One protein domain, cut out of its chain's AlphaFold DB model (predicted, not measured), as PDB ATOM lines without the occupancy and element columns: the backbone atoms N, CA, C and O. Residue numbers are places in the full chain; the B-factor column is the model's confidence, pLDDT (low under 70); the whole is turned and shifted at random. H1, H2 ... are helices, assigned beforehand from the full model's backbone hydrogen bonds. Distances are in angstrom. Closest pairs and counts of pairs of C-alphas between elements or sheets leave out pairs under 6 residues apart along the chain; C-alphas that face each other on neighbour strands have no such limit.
ATOM      1  N   ASN A   2      24.716 -38.661 -21.392       78.56
ATOM      2  CA  ASN A   2      23.639 -38.401 -22.368       78.56
ATOM      3  C   ASN A   2      22.424 -37.636 -21.813       78.56
ATOM      4  O   ASN A   2      21.948 -36.715 -22.464       78.56
ATOM      5  N   LYS A   3      21.949 -37.937 -20.594       86.38
ATOM      6  CA  LYS A   3      20.763 -37.261 -20.027       86.38
ATOM      7  C   LYS A   3      20.942 -35.750 -19.862       86.38
ATOM      8  O   LYS A   3      20.031 -34.998 -20.181       86.38
ATOM      9  N   ALA A   4      22.098 -35.312 -19.365       89.69
ATOM     10  CA  ALA A   4      22.376 -33.891 -19.164       89.69
ATOM     11  C   ALA A   4      22.446 -33.154 -20.506       89.69
ATOM     12  O   ALA A   4      21.828 -32.110 -20.661       89.69
ATOM     13  N   LEU A   5      23.111 -33.751 -21.497       91.31
ATOM     14  CA  LEU A   5      23.243 -33.176 -22.834       91.31
ATOM     15  C   LEU A   5      21.878 -33.070 -23.540       91.31
ATOM     16  O   LEU A   5      21.547 -32.019 -24.078       91.31
ATOM     17  N   ILE A   6      21.034 -34.103 -23.433       92.12
ATOM     18  CA  ILE A   6      19.648 -34.074 -23.929       92.12
ATOM     19  C   ILE A   6      18.851 -32.937 -23.273       92.12
ATOM     20  O   ILE A   6      18.145 -32.209 -23.964       92.12
ATOM     21  N   ARG A   7      18.979 -32.748 -21.953       93.62
ATOM     22  CA  ARG A   7      18.306 -31.645 -21.243       93.62
ATOM     23  C   ARG A   7      18.787 -30.289 -21.724       93.62
ATOM     24  O   ARG A   7      17.950 -29.426 -21.955       93.62
ATOM     25  N   ILE A   8      20.098 -30.122 -21.910       95.88
ATOM     26  CA  ILE A   8      20.666 -28.875 -22.431       95.88
ATOM     27  C   ILE A   8      20.046 -28.553 -23.789       95.88
ATOM     28  O   ILE A   8      19.546 -27.447 -23.976       95.88
ATOM     29  N   ILE A   9      20.013 -29.525 -24.704       95.44
ATOM     30  CA  ILE A   9      19.438 -29.344 -26.042       95.44
ATOM     31  C   ILE A   9      17.954 -28.973 -25.951       95.44
ATOM     32  O   ILE A   9      17.546 -27.954 -26.501       95.44
ATOM     33  N   ILE A  10      17.149 -29.759 -25.230       95.62
ATOM     34  CA  ILE A  10      15.699 -29.542 -25.143       95.62
ATOM     35  C   ILE A  10      15.382 -28.180 -24.517       95.62
ATOM     36  O   ILE A  10      14.597 -27.420 -25.078       95.62
ATOM     37  N   ILE A  11      16.002 -27.849 -23.382       97.25
ATOM     38  CA  ILE A  11      15.745 -26.583 -22.684       97.25
ATOM     39  C   ILE A  11      16.199 -25.397 -23.535       97.25
ATOM     40  O   ILE A  11      15.470 -24.411 -23.625       97.25
ATOM     41  N   SER A  12      17.351 -25.504 -24.205       97.44
ATOM     42  CA  SER A  12      17.834 -24.444 -25.099       97.44
ATOM     43  C   SER A  12      16.852 -24.200 -26.242       97.44
ATOM     44  O   SER A  12      16.513 -23.056 -26.523       97.44
ATOM     45  N   ILE A  13      16.339 -25.261 -26.872       97.25
ATOM     46  CA  ILE A  13      15.356 -25.147 -27.959       97.25
ATOM     47  C   ILE A  13      14.059 -24.503 -27.456       97.25
ATOM     48  O   ILE A  13      13.556 -23.564 -28.072       97.25
ATOM     49  N   LEU A  14      13.525 -24.973 -26.323       97.06
ATOM     50  CA  LEU A  14      12.300 -24.422 -25.738       97.06
ATOM     51  C   LEU A  14      12.456 -22.942 -25.380       97.06
ATOM     52  O   LEU A  14      11.560 -22.141 -25.652       97.06
ATOM     53  N   ASN A  15      13.594 -22.560 -24.800       97.12
ATOM     54  CA  ASN A  15      13.830 -21.170 -24.439       97.12
ATOM     55  C   ASN A  15      14.038 -20.288 -25.681       97.12
ATOM     56  O   ASN A  15      13.477 -19.200 -25.774       97.12
ATOM     57  N   PHE A  16      14.736 -20.793 -26.697       97.00
ATOM     58  CA  PHE A  16      14.914 -20.078 -27.959       97.00
ATOM     59  C   PHE A  16      13.573 -19.750 -28.624       97.00
ATOM     60  O   PHE A  16      13.352 -18.618 -29.054       97.00
ATOM     61  N   TYR A  17      12.643 -20.709 -28.665       96.31
ATOM     62  CA  TYR A  17      11.293 -20.450 -29.165       96.31
ATOM     63  C   TYR A  17      10.534 -19.438 -28.305       96.31
ATOM     64  O   TYR A  17       9.823 -18.595 -28.845       96.31
ATOM     65  N   THR A  18      10.723 -19.476 -26.987       95.88
ATOM     66  CA  THR A  18      10.114 -18.513 -26.054       95.88
ATOM     67  C   THR A  18      10.545 -17.083 -26.367       95.88
ATOM     68  O   THR A  18       9.708 -16.179 -26.407       95.88
ATOM     69  N   LEU A  19      11.838 -16.886 -26.638       95.44
ATOM     70  CA  LEU A  19      12.391 -15.602 -27.063       95.44
ATOM     71  C   LEU A  19      11.846 -15.198 -28.441       95.44
ATOM     72  O   LEU A  19      11.307 -14.107 -28.597       95.44
ATOM     73  N   LYS A  20      11.916 -16.103 -29.426       94.81
ATOM     74  CA  LYS A  20      11.534 -15.834 -30.822       94.81
ATOM     75  C   LYS A  20      10.049 -15.498 -31.001       94.81
ATOM     76  O   LYS A  20       9.717 -14.689 -31.858       94.81
ATOM     77  N   PHE A  21       9.162 -16.128 -30.233       94.44
ATOM     78  CA  PHE A  21       7.718 -15.886 -30.305       94.44
ATOM     79  C   PHE A  21       7.226 -14.809 -29.325       94.44
ATOM     80  O   PHE A  21       6.024 -14.547 -29.257       94.44
ATOM     81  N   SER A  22       8.120 -14.174 -28.563       92.81
ATOM     82  CA  SER A  22       7.759 -13.031 -27.725       92.81
ATOM     83  C   SER A  22       7.768 -11.740 -28.559       92.81
ATOM     84  O   SER A  22       8.822 -11.361 -29.061       92.81
ATOM     85  N   PRO A  23       6.629 -11.035 -28.704       85.38
ATOM     86  CA  PRO A  23       6.487  -9.942 -29.673       85.38
ATOM     87  C   PRO A  23       7.268  -8.667 -29.327       85.38
ATOM     88  O   PRO A  23       7.592  -7.903 -30.228       85.38
ATOM     89  N   PHE A  24       7.568  -8.425 -28.049       89.88
ATOM     90  CA  PHE A  24       8.187  -7.178 -27.576       89.88
ATOM     91  C   PHE A  24       9.521  -7.412 -26.879       89.88
ATOM     92  O   PHE A  24       9.885  -6.665 -25.975       89.88
ATOM     93  N   ILE A  25      10.224  -8.483 -27.242       92.56
ATOM     94  CA  ILE A  25      11.433  -8.851 -26.526       92.56
ATOM     95  C   ILE A  25      12.565  -7.848 -26.768       92.56
ATOM     96  O   ILE A  25      12.881  -7.518 -27.908       92.56
ATOM     97  N   ASP A  26      13.179  -7.392 -25.682       93.56
ATOM     98  CA  ASP A  26      14.319  -6.481 -25.684       93.56
ATOM     99  C   ASP A  26      15.542  -7.208 -25.113       93.56
ATOM    100  O   ASP A  26      15.540  -7.664 -23.965       93.56
ATOM    101  N   VAL A  27      16.571  -7.333 -25.952       94.88
ATOM    102  CA  VAL A  27      17.897  -7.873 -25.612       94.88
ATOM    103  C   VAL A  27      19.018  -6.905 -26.005       94.88
ATOM    104  O   VAL A  27      20.190  -7.285 -26.011       94.88
ATOM    105  N   ASP A  28      18.681  -5.658 -26.353       92.12
ATOM    106  CA  ASP A  28      19.635  -4.685 -26.895       92.12
ATOM    107  C   ASP A  28      20.747  -4.369 -25.905       92.12
ATOM    108  O   ASP A  28      21.886  -4.116 -26.285       92.12
ATOM    109  N   GLN A  29      20.405  -4.383 -24.622       91.56
ATOM    110  CA  GLN A  29      21.326  -4.100 -23.530       91.56
ATOM    111  C   GLN A  29      22.471  -5.107 -23.524       91.56
ATOM    112  O   GLN A  29      23.625  -4.737 -23.698       91.56
ATOM    113  N   PHE A  30      22.124  -6.389 -23.462       93.50
ATOM    114  CA  PHE A  30      23.097  -7.468 -23.480       93.50
ATOM    115  C   PHE A  30      23.838  -7.570 -24.809       93.50
ATOM    116  O   PHE A  30      25.034  -7.847 -24.819       93.50
ATOM    117  N   LYS A  31      23.169  -7.285 -25.933       92.94
ATOM    118  CA  LYS A  31      23.846  -7.179 -27.228       92.94
ATOM    119  C   LYS A  31      24.939  -6.104 -27.190       92.94
ATOM    120  O   LYS A  31      26.061  -6.385 -27.591       92.94
ATOM    121  N   ARG A  32      24.632  -4.905 -26.680       90.31
ATOM    122  CA  ARG A  32      25.617  -3.822 -26.526       90.31
ATOM    123  C   ARG A  32      26.746  -4.208 -25.577       90.31
ATOM    124  O   ARG A  32      27.893  -3.911 -25.883       90.31
ATOM    125  N   ASP A  33      26.437  -4.897 -24.481       89.75
ATOM    126  CA  ASP A  33      27.446  -5.369 -23.529       89.75
ATOM    127  C   ASP A  33      28.410  -6.380 -24.177       89.75
ATOM    128  O   ASP A  33      29.609  -6.361 -23.905       89.75
ATOM    129  N   ILE A  34      27.912  -7.230 -25.083       88.19
ATOM    130  CA  ILE A  34      28.749  -8.129 -25.889       88.19
ATOM    131  C   ILE A  34      29.558  -7.349 -26.937       88.19
ATOM    132  O   ILE A  34      30.742  -7.633 -27.115       88.19
ATOM    133  N   ASP A  35      28.950  -6.361 -27.604       85.94
ATOM    134  CA  ASP A  35      29.588  -5.555 -28.658       85.94
ATOM    135  C   ASP A  35      30.806  -4.744 -28.136       85.94
ATOM    136  O   ASP A  35      31.666  -4.358 -28.930       85.94
ATOM    137  N   ILE A  36      30.936  -4.527 -26.812       85.56
ATOM    138  CA  ILE A  36      32.143  -3.945 -26.174       85.56
ATOM    139  C   ILE A  36      33.392  -4.786 -26.476       85.56
ATOM    140  O   ILE A  36      34.495  -4.255 -26.633       85.56
ATOM    141  N   PHE A  37      33.241  -6.106 -26.582       84.38
ATOM    142  CA  PHE A  37      34.329  -6.990 -26.966       84.38
ATOM    143  C   PHE A  37      34.480  -6.963 -28.492       84.38
ATOM    144  O   PHE A  37      33.683  -7.556 -29.213       84.38
ATOM    145  N   TYR A  38      35.545  -6.327 -28.992       68.81
ATOM    146  CA  TYR A  38      35.824  -6.133 -30.428       68.81
ATOM    147  C   TYR A  38      35.718  -7.396 -31.311       68.81
ATOM    148  O   TYR A  38      35.454  -7.287 -32.504       68.81
ATOM    149  N   ILE A  39      35.892  -8.591 -30.740       76.88
ATOM    150  CA  ILE A  39      35.768  -9.887 -31.437       76.88
ATOM    151  C   ILE A  39      34.317 -10.173 -31.870       76.88
ATOM    152  O   ILE A  39      34.083 -10.923 -32.815       76.88
ATOM    153  N   PHE A  40      33.342  -9.574 -31.191       75.00
ATOM    154  CA  PHE A  40      31.922  -9.893 -31.295       75.00
ATOM    155  C   PHE A  40      31.081  -8.772 -31.915       75.00
ATOM    156  O   PHE A  40      29.858  -8.779 -31.798       75.00
ATOM    157  N   GLN A  41      31.711  -7.820 -32.604       75.94
ATOM    158  CA  GLN A  41      30.977  -6.748 -33.271       75.94
ATOM    159  C   GLN A  41      30.030  -7.298 -34.347       75.94
ATOM    160  O   GLN A  41      30.384  -8.189 -35.119       75.94
ATOM    161  N   ASN A  42      28.830  -6.714 -34.426       81.38
ATOM    162  CA  ASN A  42      27.777  -7.051 -35.395       81.38
ATOM    163  C   ASN A  42      27.140  -8.438 -35.209       81.38
ATOM    164  O   ASN A  42      26.626  -9.028 -36.163       81.38
ATOM    165  N   ILE A  43      27.105  -8.951 -33.977       88.38
ATOM    166  CA  ILE A  43      26.320 -10.146 -33.656       88.38
ATOM    167  C   ILE A  43      24.836  -9.916 -33.974       88.38
ATOM    168  O   ILE A  43      24.244  -8.887 -33.649       88.38
ATOM    169  N   SER A  44      24.204 -10.914 -34.592       91.88
ATOM    170  CA  SER A  44      22.769 -10.884 -34.889       91.88
ATOM    171  C   SER A  44      21.917 -11.115 -33.630       91.88
ATOM    172  O   SER A  44      22.326 -11.813 -32.699       91.88
ATOM    173  N   TYR A  45      20.675 -10.632 -33.617       91.19
ATOM    174  CA  TYR A  45      19.734 -10.932 -32.526       91.19
ATOM    175  C   TYR A  45      19.485 -12.437 -32.346       91.19
ATOM    176  O   TYR A  45      19.378 -12.923 -31.222       91.19
ATOM    177  N   GLY A  46      19.474 -13.203 -33.442       92.81
ATOM    178  CA  GLY A  46      19.313 -14.658 -33.386       92.81
ATOM    179  C   GLY A  46      20.443 -15.346 -32.618       92.81
ATOM    180  O   GLY A  46      20.189 -16.237 -31.811       92.81
ATOM    181  N   THR A  47      21.684 -14.892 -32.802       92.88
ATOM    182  CA  THR A  47      22.840 -15.393 -32.044       92.88
ATOM    183  C   THR A  47      22.765 -15.019 -30.564       92.88
ATOM    184  O   THR A  47      23.062 -15.863 -29.721       92.88
ATOM    185  N   VAL A  48      22.269 -13.823 -30.226       94.75
ATOM    186  CA  VAL A  48      22.011 -13.440 -28.826       94.75
ATOM    187  C   VAL A  48      20.988 -14.382 -28.188       94.75
ATOM    188  O   VAL A  48      21.224 -14.897 -27.095       94.75
ATOM    189  N   PHE A  49      19.889 -14.692 -28.882       95.94
ATOM    190  CA  PHE A  49      18.881 -15.625 -28.368       95.94
ATOM    191  C   PHE A  49      19.446 -17.022 -28.117       95.94
ATOM    192  O   PHE A  49      19.094 -17.650 -27.117       95.94
ATOM    193  N   ILE A  50      20.335 -17.511 -28.986       96.44
ATOM    194  CA  ILE A  50      21.015 -18.799 -28.794       96.44
ATOM    195  C   ILE A  50      21.869 -18.766 -27.520       96.44
ATOM    196  O   ILE A  50      21.759 -19.675 -26.699       96.44
ATOM    197  N   ILE A  51      22.661 -17.709 -27.316       95.75
ATOM    198  CA  ILE A  51      23.521 -17.550 -26.131       95.75
ATOM    199  C   ILE A  51      22.684 -17.538 -24.847       95.75
ATOM    200  O   ILE A  51      22.951 -18.315 -23.929       95.75
ATOM    201  N   VAL A  52      21.632 -16.713 -24.801       97.06
ATOM    202  CA  VAL A  52      20.703 -16.638 -23.660       97.06
ATOM    203  C   VAL A  52      20.079 -18.010 -23.383       97.06
ATOM    204  O   VAL A  52      20.002 -18.451 -22.236       97.06
ATOM    205  N   SER A  53      19.666 -18.718 -24.435       97.56
ATOM    206  CA  SER A  53      19.009 -20.021 -24.314       97.56
ATOM    207  C   SER A  53      19.936 -21.100 -23.762       97.56
ATOM    208  O   SER A  53      19.536 -21.849 -22.868       97.56
ATOM    209  N   ILE A  54      21.182 -21.142 -24.241       97.75
ATOM    210  CA  ILE A  54      22.213 -22.056 -23.739       97.75
ATOM    211  C   ILE A  54      22.535 -21.740 -22.278       97.75
ATOM    212  O   ILE A  54      22.623 -22.659 -21.467       97.75
ATOM    213  N   ALA A  55      22.662 -20.461 -21.913       97.69
ATOM    214  CA  ALA A  55      22.939 -20.059 -20.537       97.69
ATOM    215  C   ALA A  55      21.826 -20.492 -19.569       97.69
ATOM    216  O   ALA A  55      22.122 -21.038 -18.506       97.69
ATOM    217  N   VAL A  56      20.552 -20.335 -19.959       98.06
ATOM    218  CA  VAL A  56      19.416 -20.866 -19.181       98.06
ATOM    219  C   VAL A  56      19.529 -22.375 -19.030       98.06
ATOM    220  O   VAL A  56      19.447 -22.877 -17.915       98.06
ATOM    221  N   ALA A  57      19.766 -23.102 -20.119       97.44
ATOM    222  CA  ALA A  57      19.847 -24.556 -20.079       97.44
ATOM    223  C   ALA A  57      21.008 -25.073 -19.210       97.44
ATOM    224  O   ALA A  57      20.836 -26.039 -18.462       97.44
ATOM    225  N   LEU A  58      22.170 -24.416 -19.279       97.50
ATOM    226  CA  LEU A  58      23.323 -24.713 -18.434       97.50
ATOM    227  C   LEU A  58      22.993 -24.490 -16.960       97.50
ATOM    228  O   LEU A  58      23.196 -25.404 -16.160       97.50
ATOM    229  N   LEU A  59      22.424 -23.331 -16.611       97.88
ATOM    230  CA  LEU A  59      22.047 -23.032 -15.232       97.88
ATOM    231  C   LEU A  59      21.021 -24.044 -14.704       97.88
ATOM    232  O   LEU A  59      21.222 -24.599 -13.624       97.88
ATOM    233  N   THR A  60      19.993 -24.380 -15.490       96.81
ATOM    234  CA  THR A  60      18.997 -25.399 -15.121       96.81
ATOM    235  C   THR A  60      19.663 -26.735 -14.801       96.81
ATOM    236  O   THR A  60      19.378 -27.346 -13.769       96.81
ATOM    237  N   VAL A  61      20.570 -27.216 -15.657       95.19
ATOM    238  CA  VAL A  61      21.247 -28.501 -15.435       95.19
ATOM    239  C   VAL A  61      22.194 -28.445 -14.237       95.19
ATOM    240  O   VAL A  61      22.219 -29.401 -13.461       95.19
ATOM    241  N   MET A  62      22.921 -27.342 -14.042       95.12
ATOM    242  CA  MET A  62      23.773 -27.156 -12.863       95.12
ATOM    243  C   MET A  62      22.957 -27.194 -11.571       95.12
ATOM    244  O   MET A  62      23.326 -27.922 -10.653       95.12
ATOM    245  N   LEU A  63      21.813 -26.504 -11.519       94.44
ATOM    246  CA  LEU A  63      20.922 -26.535 -10.359       94.44
ATOM    247  C   LEU A  63      20.351 -27.937 -10.119       94.44
ATOM    248  O   LEU A  63      20.326 -28.390  -8.979       94.44
ATOM    249  N   ILE A  64      19.956 -28.672 -11.166       91.81
ATOM    250  CA  ILE A  64      19.484 -30.061 -11.008       91.81
ATOM    251  C   ILE A  64      20.579 -30.952 -10.417       91.81
ATOM    252  O   ILE A  64      20.283 -31.790  -9.571       91.81
ATOM    253  N   LEU A  65      21.825 -30.806 -10.871       90.06
ATOM    254  CA  LEU A  65      22.951 -31.595 -10.368       90.06
ATOM    255  C   LEU A  65      23.284 -31.231  -8.921       90.06
ATOM    256  O   LEU A  65      23.429 -32.129  -8.096       90.06
ATOM    257  N   PHE A  66      23.351 -29.935  -8.618       90.75
ATOM    258  CA  PHE A  66      23.628 -29.423  -7.279       90.75
ATOM    259  C   PHE A  66      22.570 -29.877  -6.271       90.75
ATOM    260  O   PHE A  66      22.897 -30.361  -5.191       90.75
ATOM    261  N   PHE A  67      21.294 -29.793  -6.649       89.12
ATOM    262  CA  PHE A  67      20.192 -30.173  -5.778       89.12
ATOM    263  C   PHE A  67      19.802 -31.656  -5.864       89.12
ATOM    264  O   PHE A  67      18.916 -32.088  -5.129       89.12
ATOM    265  N   LYS A  68      20.456 -32.468  -6.704       84.12
ATOM    266  CA  LYS A  68      20.198 -33.912  -6.836       84.12
ATOM    267  C   LYS A  68      20.097 -34.674  -5.503       84.12
ATOM    268  O   LYS A  68      19.131 -35.423  -5.366       84.12
ATOM    269  N   PRO A  69      21.003 -34.495  -4.518       80.00
ATOM    270  CA  PRO A  69      20.864 -35.166  -3.224       80.00
ATOM    271  C   PRO A  69      19.574 -34.771  -2.493       80.00
ATOM    272  O   PRO A  69      18.912 -35.623  -1.909       80.00
ATOM    273  N   PHE A  70      19.152 -33.507  -2.585       74.81
ATOM    274  CA  PHE A  70      17.888 -33.054  -1.999       74.81
ATOM    275  C   PHE A  70      16.688 -33.635  -2.737       74.81
ATOM    276  O   PHE A  70      15.737 -34.047  -2.088       74.81
ATOM    277  N   ILE A  71      16.745 -33.720  -4.071       73.00
ATOM    278  CA  ILE A  71      15.705 -34.361  -4.882       73.00
ATOM    279  C   ILE A  71      15.501 -35.800  -4.411       73.00
ATOM    280  O   ILE A  71      14.370 -36.186  -4.162       73.00
ATOM    281  N   GLU A  72      16.572 -36.578  -4.251       72.38
ATOM    282  CA  GLU A  72      16.496 -37.989  -3.849       72.38
ATOM    283  C   GLU A  72      15.893 -38.175  -2.446       72.38
ATOM    284  O   GLU A  72      15.106 -39.099  -2.250       72.38
ATOM    285  N   VAL A  73      16.172 -37.264  -1.509       69.38
ATOM    286  CA  VAL A  73      15.626 -37.302  -0.140       69.38
ATOM    287  C   VAL A  73      14.183 -36.769  -0.062       69.38
ATOM    288  O   VAL A  73      13.349 -37.347   0.629       69.38
ATOM    289  N   TYR A  74      13.844 -35.706  -0.802       61.53
ATOM    290  CA  TYR A  74      12.497 -35.103  -0.834       61.53
ATOM    291  C   TYR A  74      11.487 -35.868  -1.710       61.53
ATOM    292  O   TYR A  74      10.287 -35.581  -1.677       61.53
ATOM    293  N   LEU A  75      11.946 -36.825  -2.523       59.22
ATOM    294  CA  LEU A  75      11.166 -37.462  -3.588       59.22
ATOM    295  C   LEU A  75      10.103 -38.464  -3.139       59.22
ATOM    296  O   LEU A  75       9.429 -39.024  -4.004       59.22
ATOM    297  N   ILE A  76       9.934 -38.696  -1.838       58.62
ATOM    298  CA  ILE A  76       9.158 -39.841  -1.368       58.62
ATOM    299  C   ILE A  76       7.695 -39.823  -1.838       58.62
ATOM    300  O   ILE A  76       7.223 -40.912  -2.126       58.62
ATOM    301  N   PHE A  77       7.008 -38.686  -2.079       54.53
ATOM    302  CA  PHE A  77       5.669 -38.774  -2.708       54.53
ATOM    303  C   PHE A  77       5.232 -37.694  -3.730       54.53
ATOM    304  O   PHE A  77       4.688 -38.102  -4.753       54.53
ATOM    305  N   HIS A  78       5.453 -36.370  -3.586       58.25
ATOM    306  CA  HIS A  78       4.766 -35.382  -4.475       58.25
ATOM    307  C   HIS A  78       5.557 -34.157  -4.994       58.25
ATOM    308  O   HIS A  78       5.070 -33.450  -5.874       58.25
ATOM    309  N   LEU A  79       6.791 -33.895  -4.550       76.06
ATOM    310  CA  LEU A  79       7.451 -32.602  -4.819       76.06
ATOM    311  C   LEU A  79       8.256 -32.504  -6.129       76.06
ATOM    312  O   LEU A  79       8.768 -31.433  -6.442       76.06
ATOM    313  N   LYS A  80       8.358 -33.568  -6.941       80.38
ATOM    314  CA  LYS A  80       9.245 -33.580  -8.125       80.38
ATOM    315  C   LYS A  80       8.855 -32.573  -9.209       80.38
ATOM    316  O   LYS A  80       9.722 -31.919  -9.784       80.38
ATOM    317  N   ILE A  81       7.558 -32.477  -9.504       86.88
ATOM    318  CA  ILE A  81       7.030 -31.552 -10.518       86.88
ATOM    319  C   ILE A  81       7.310 -30.117 -10.074       86.88
ATOM    320  O   ILE A  81       7.942 -29.365 -10.810       86.88
ATOM    321  N   SER A  82       6.907 -29.779  -8.846       88.38
ATOM    322  CA  SER A  82       7.123 -28.459  -8.246       88.38
ATOM    323  C   SER A  82       8.602 -28.094  -8.197       88.38
ATOM    324  O   SER A  82       8.967 -26.956  -8.464       88.38
ATOM    325  N   PHE A  83       9.461 -29.071  -7.920       88.75
ATOM    326  CA  PHE A  83      10.898 -28.879  -7.886       88.75
ATOM    327  C   PHE A  83      11.479 -28.535  -9.267       88.75
ATOM    328  O   PHE A  83      12.199 -27.549  -9.400       88.75
ATOM    329  N   TYR A  84      11.150 -29.296 -10.315       91.12
ATOM    330  CA  TYR A  84      11.620 -28.969 -11.668       91.12
ATOM    331  C   TYR A  84      11.031 -27.667 -12.191       91.12
ATOM    332  O   TYR A  84      11.746 -26.892 -12.823       91.12
ATOM    333  N   PHE A  85       9.762 -27.399 -11.884       93.81
ATOM    334  CA  PHE A  85       9.139 -26.118 -12.180       93.81
ATOM    335  C   PHE A  85       9.908 -24.971 -11.524       93.81
ATOM    336  O   PHE A  85      10.259 -24.003 -12.196       93.81
ATOM    337  N   PHE A  86      10.241 -25.114 -10.240       93.56
ATOM    338  CA  PHE A  86      11.006 -24.123  -9.496       93.56
ATOM    339  C   PHE A  86      12.407 -23.927 -10.072       93.56
ATOM    340  O   PHE A  86      12.820 -22.791 -10.273       93.56
ATOM    341  N   ILE A  87      13.121 -25.002 -10.415       94.81
ATOM    342  CA  ILE A  87      14.427 -24.872 -11.065       94.81
ATOM    343  C   ILE A  87      14.303 -24.117 -12.389       94.81
ATOM    344  O   ILE A  87      15.098 -23.211 -12.637       94.81
ATOM    345  N   ASN A  88      13.344 -24.475 -13.245       96.62
ATOM    346  CA  ASN A  88      13.173 -23.804 -14.534       96.62
ATOM    347  C   ASN A  88      12.842 -22.318 -14.344       96.62
ATOM    348  O   ASN A  88      13.397 -21.484 -15.056       96.62
ATOM    349  N   LEU A  89      11.996 -21.996 -13.359       97.12
ATOM    350  CA  LEU A  89      11.642 -20.629 -12.980       97.12
ATOM    351  C   LEU A  89      12.866 -19.844 -12.502       97.12
ATOM    352  O   LEU A  89      13.161 -18.784 -13.040       97.12
ATOM    353  N   VAL A  90      13.616 -20.379 -11.539       97.56
ATOM    354  CA  VAL A  90      14.829 -19.731 -11.028       97.56
ATOM    355  C   VAL A  90      15.844 -19.535 -12.149       97.56
ATOM    356  O   VAL A  90      16.430 -18.462 -12.260       97.56
ATOM    357  N   SER A  91      16.023 -20.532 -13.014       97.75
ATOM    358  CA  SER A  91      17.010 -20.474 -14.094       97.75
ATOM    359  C   SER A  91      16.675 -19.391 -15.114       97.75
ATOM    360  O   SER A  91      17.531 -18.561 -15.424       97.75
ATOM    361  N   ILE A  92      15.428 -19.348 -15.602       97.25
ATOM    362  CA  ILE A  92      15.017 -18.323 -16.567       97.25
ATOM    363  C   ILE A  92      15.037 -16.930 -15.932       97.25
ATOM    364  O   ILE A  92      15.584 -16.010 -16.529       97.25
ATOM    365  N   SER A  93      14.537 -16.778 -14.700       96.56
ATOM    366  CA  SER A  93      14.538 -15.493 -13.997       96.56
ATOM    367  C   SER A  93      15.950 -14.968 -13.758       96.56
ATOM    368  O   SER A  93      16.203 -13.788 -13.981       96.56
ATOM    369  N   THR A  94      16.879 -15.835 -13.350       97.56
ATOM    370  CA  THR A  94      18.265 -15.441 -13.067       97.56
ATOM    371  C   THR A  94      18.974 -14.994 -14.337       97.56
ATOM    372  O   THR A  94      19.572 -13.923 -14.350       97.56
ATOM    373  N   ILE A  95      18.879 -15.765 -15.426       97.94
ATOM    374  CA  ILE A  95      19.546 -15.400 -16.679       97.94
ATOM    375  C   ILE A  95      18.890 -14.184 -17.327       97.94
ATOM    376  O   ILE A  95      19.603 -13.314 -17.809       97.94
ATOM    377  N   TYR A  96      17.560 -14.077 -17.328       96.31
ATOM    378  CA  TYR A  96      16.895 -12.910 -17.913       96.31
ATOM    379  C   TYR A  96      17.206 -11.638 -17.134       96.31
ATOM    380  O   TYR A  96      17.359 -10.582 -17.736       96.31
ATOM    381  N   LEU A  97      17.365 -11.730 -15.813       96.38
ATOM    382  CA  LEU A  97      17.840 -10.608 -15.013       96.38
ATOM    383  C   LEU A  97      19.313 -10.288 -15.317       96.38
ATOM    384  O   LEU A  97      19.631  -9.137 -15.597       96.38
ATOM    385  N   ALA A  98      20.195 -11.293 -15.308       96.69
ATOM    386  CA  ALA A  98      21.634 -11.118 -15.520       96.69
ATOM    387  C   ALA A  98      21.973 -10.585 -16.920       96.69
ATOM    388  O   ALA A  98      22.820  -9.711 -17.061       96.69
ATOM    389  N   PHE A  99      21.290 -11.086 -17.950       95.56
ATOM    390  CA  PHE A  99      21.424 -10.643 -19.340       95.56
ATOM    391  C   PHE A  99      20.396  -9.584 -19.720       95.56
ATOM    392  O   PHE A  99      20.201  -9.307 -20.897       95.56
ATOM    393  N   ARG A 100      19.702  -9.000 -18.742       94.81
ATOM    394  CA  ARG A 100      18.815  -7.858 -18.954       94.81
ATOM    395  C   ARG A 100      17.828  -8.044 -20.125       94.81
ATOM    396  O   ARG A 100      17.645  -7.156 -20.952       94.81
ATOM    397  N   VAL A 101      17.206  -9.221 -20.183       95.19
ATOM    398  CA  VAL A 101      16.194  -9.604 -21.174       95.19
ATOM    399  C   VAL A 101      14.823  -9.143 -20.683       95.19
ATOM    400  O   VAL A 101      14.325  -9.633 -19.667       95.19
ATOM    401  N   TYR A 102      14.186  -8.229 -21.412       93.12
ATOM    402  CA  TYR A 102      12.889  -7.650 -21.047       93.12
ATOM    403  C   TYR A 102      11.842  -7.804 -22.147       93.12
ATOM    404  O   TYR A 102      12.116  -8.334 -23.217       93.12
ATOM    405  N   GLY A 103      10.604  -7.388 -21.859       90.31
ATOM    406  CA  GLY A 103       9.516  -7.357 -22.844       90.31
ATOM    407  C   GLY A 103       9.060  -8.735 -23.350       90.31
ATOM    408  O   GLY A 103       8.294  -8.850 -24.307       90.31
ATOM    409  N   TYR A 104       9.493  -9.803 -22.681       91.62
ATOM    410  CA  TYR A 104       9.044 -11.161 -22.951       91.62
ATOM    411  C   TYR A 104       7.548 -11.338 -22.649       91.62
ATOM    412  O   TYR A 104       6.985 -10.742 -21.724       91.62
ATOM    413  N   SER A 105       6.892 -12.226 -23.398       94.38
ATOM    414  CA  SER A 105       5.498 -12.574 -23.130       94.38
ATOM    415  C   SER A 105       5.398 -13.469 -21.894       94.38
ATOM    416  O   SER A 105       5.946 -14.573 -21.860       94.38
ATOM    417  N   ARG A 106       4.642 -13.026 -20.881       93.75
ATOM    418  CA  ARG A 106       4.382 -13.812 -19.657       93.75
ATOM    419  C   ARG A 106       3.720 -15.154 -19.969       93.75
ATOM    420  O   ARG A 106       4.026 -16.153 -19.327       93.75
ATOM    421  N   LEU A 107       2.844 -15.177 -20.976       94.44
ATOM    422  CA  LEU A 107       2.172 -16.392 -21.431       94.44
ATOM    423  C   LEU A 107       3.168 -17.365 -22.076       94.44
ATOM    424  O   LEU A 107       3.119 -18.556 -21.782       94.44
ATOM    425  N   MET A 108       4.115 -16.867 -22.876       94.25
ATOM    426  CA  MET A 108       5.169 -17.710 -23.453       94.25
ATOM    427  C   MET A 108       6.091 -18.285 -22.377       94.25
ATOM    428  O   MET A 108       6.420 -19.466 -22.435       94.25
ATOM    429  N   ILE A 109       6.440 -17.498 -21.354       95.31
ATOM    430  CA  ILE A 109       7.189 -18.015 -20.201       95.31
ATOM    431  C   ILE A 109       6.395 -19.093 -19.465       95.31
ATOM    432  O   ILE A 109       6.961 -20.123 -19.116       95.31
ATOM    433  N   LEU A 110       5.094 -18.903 -19.239       96.00
ATOM    434  CA  LEU A 110       4.268 -19.920 -18.585       96.00
ATOM    435  C   LEU A 110       4.270 -21.236 -19.382       96.00
ATOM    436  O   LEU A 110       4.485 -22.303 -18.806       96.00
ATOM    437  N   ILE A 111       4.085 -21.160 -20.705       96.00
ATOM    438  CA  ILE A 111       4.150 -22.326 -21.598       96.00
ATOM    439  C   ILE A 111       5.527 -22.985 -21.506       96.00
ATOM    440  O   ILE A 111       5.611 -24.199 -21.317       96.00
ATOM    441  N   TYR A 112       6.602 -22.197 -21.571       96.75
ATOM    442  CA  TYR A 112       7.964 -22.685 -21.392       96.75
ATOM    443  C   TYR A 112       8.129 -23.434 -20.072       96.75
ATOM    444  O   TYR A 112       8.638 -24.552 -20.077       96.75
ATOM    445  N   LEU A 113       7.679 -22.870 -18.950       97.25
ATOM    446  CA  LEU A 113       7.824 -23.483 -17.630       97.25
ATOM    447  C   LEU A 113       7.094 -24.823 -17.546       97.25
ATOM    448  O   LEU A 113       7.655 -25.791 -17.035       97.25
ATOM    449  N   LEU A 114       5.879 -24.918 -18.086       96.44
ATOM    450  CA  LEU A 114       5.130 -26.174 -18.104       96.44
ATOM    451  C   LEU A 114       5.825 -27.216 -18.987       96.44
ATOM    452  O   LEU A 114       6.153 -28.307 -18.516       96.44
ATOM    453  N   VAL A 115       6.112 -26.875 -20.246       96.25
ATOM    454  CA  VAL A 115       6.695 -27.811 -21.220       96.25
ATOM    455  C   VAL A 115       8.098 -28.254 -20.797       96.25
ATOM    456  O   VAL A 115       8.406 -29.447 -20.844       96.25
ATOM    457  N   SER A 116       8.937 -27.335 -20.313       95.88
ATOM    458  CA  SER A 116      10.276 -27.662 -19.803       95.88
ATOM    459  C   SER A 116      10.203 -28.582 -18.584       95.88
ATOM    460  O   SER A 116      10.937 -29.570 -18.523       95.88
ATOM    461  N   THR A 117       9.268 -28.350 -17.660       95.12
ATOM    462  CA  THR A 117       9.047 -29.220 -16.494       95.12
ATOM    463  C   THR A 117       8.642 -30.631 -16.915       95.12
ATOM    464  O   THR A 117       9.256 -31.604 -16.471       95.12
ATOM    465  N   PHE A 118       7.675 -30.765 -17.828       93.81
ATOM    466  CA  PHE A 118       7.295 -32.071 -18.376       93.81
ATOM    467  C   PHE A 118       8.469 -32.758 -19.081       93.81
ATOM    468  O   PHE A 118       8.703 -33.950 -18.868       93.81
ATOM    469  N   SER A 119       9.257 -32.011 -19.858       93.44
ATOM    470  CA  SER A 119      10.418 -32.556 -20.564       93.44
ATOM    471  C   SER A 119      11.479 -33.120 -19.610       93.44
ATOM    472  O   SER A 119      12.036 -34.189 -19.868       93.44
ATOM    473  N   LEU A 120      11.711 -32.467 -18.465       91.88
ATOM    474  CA  LEU A 120      12.647 -32.928 -17.439       91.88
ATOM    475  C   LEU A 120      12.175 -34.225 -16.780       91.88
ATOM    476  O   LEU A 120      12.971 -35.146 -16.589       91.88
ATOM    477  N   ILE A 121      10.876 -34.334 -16.496       90.06
ATOM    478  CA  ILE A 121      10.270 -35.544 -15.924       90.06
ATOM    479  C   ILE A 121      10.394 -36.724 -16.891       90.06
ATOM    480  O   ILE A 121      10.736 -37.833 -16.476       90.06
ATOM    481  N   ILE A 122      10.138 -36.497 -18.181       89.56
ATOM    482  CA  ILE A 122      10.275 -37.529 -19.215       89.56
ATOM    483  C   ILE A 122      11.749 -37.926 -19.370       89.56
ATOM    484  O   ILE A 122      12.064 -39.114 -19.355       89.56
ATOM    485  N   SER A 123      12.662 -36.951 -19.433       88.25
ATOM    486  CA  SER A 123      14.115 -37.174 -19.521       88.25
ATOM    487  C   SER A 123      14.660 -38.020 -18.364       88.25
ATOM    488  O   SER A 123      15.605 -38.793 -18.532       88.25
ATOM    489  N   ASP A 124      14.068 -37.899 -17.179       82.88
ATOM    490  CA  ASP A 124      14.407 -38.723 -16.023       82.88
ATOM    491  C   ASP A 124      14.060 -40.206 -16.229       82.88
ATOM    492  O   ASP A 124      14.869 -41.071 -15.873       82.88
ATOM    493  N   LYS A 125      12.904 -40.490 -16.849       82.88
ATOM    494  CA  LYS A 125      12.392 -41.848 -17.119       82.88
ATOM    495  C   LYS A 125      13.147 -42.585 -18.225       82.88
ATOM    496  O   LYS A 125      13.095 -43.812 -18.258       82.88
ATOM    497  N   VAL A 126      13.849 -41.872 -19.108       78.12
ATOM    498  CA  VAL A 126      14.711 -42.493 -20.126       78.12
ATOM    499  C   VAL A 126      15.763 -43.336 -19.399       78.12
ATOM    500  O   VAL A 126      16.564 -42.801 -18.629       78.12
TER     501      VAL A 126
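What this domain is: This is residues 2 to 126 of the 128 residues of an uncharacterized protein of Candidatus Pelagibacter sp. TMED273 (UniProt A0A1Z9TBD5). A helical hairpin, H3 and H4, packs crosswise on H1 and H5, with H2 near one end. The 125 printed residues have five named helices, all helix by class. It is compact, radius of gyration of the C-alphas 15.3 A, spanning 50 by 29 by 22 A.

How they stand to each other: H3, residues 45 to 74, touches H1, residues 2 to 20, tilted 46 degrees, with residues 49 to 61 alone, closest C-alphas 53 and 12, 4.6 A. H3 forms a hairpin with H4, residues 80 to 98, closest C-alphas 60 and 91, 5.4 A. H5, residues 106 to 125, touches H1, tilted 13 degrees, closest C-alphas 108 and 18, 5.6 A. H2, residues 28 to 35, touches no helix. Every O i to N i+4 pair is within hydrogen-bond range except in H3, 24 of 26.

Where its parts are: H3 spans 40.5 A, with a kink near residue 68. C-alpha 2 is at (23.639, -38.401, -22.368), C-alpha 125 at (12.392, -41.848, -17.119).

The domain as a whole: The printed part has no cut; pLDDT is under 70 at residues 38 and 73 to 78.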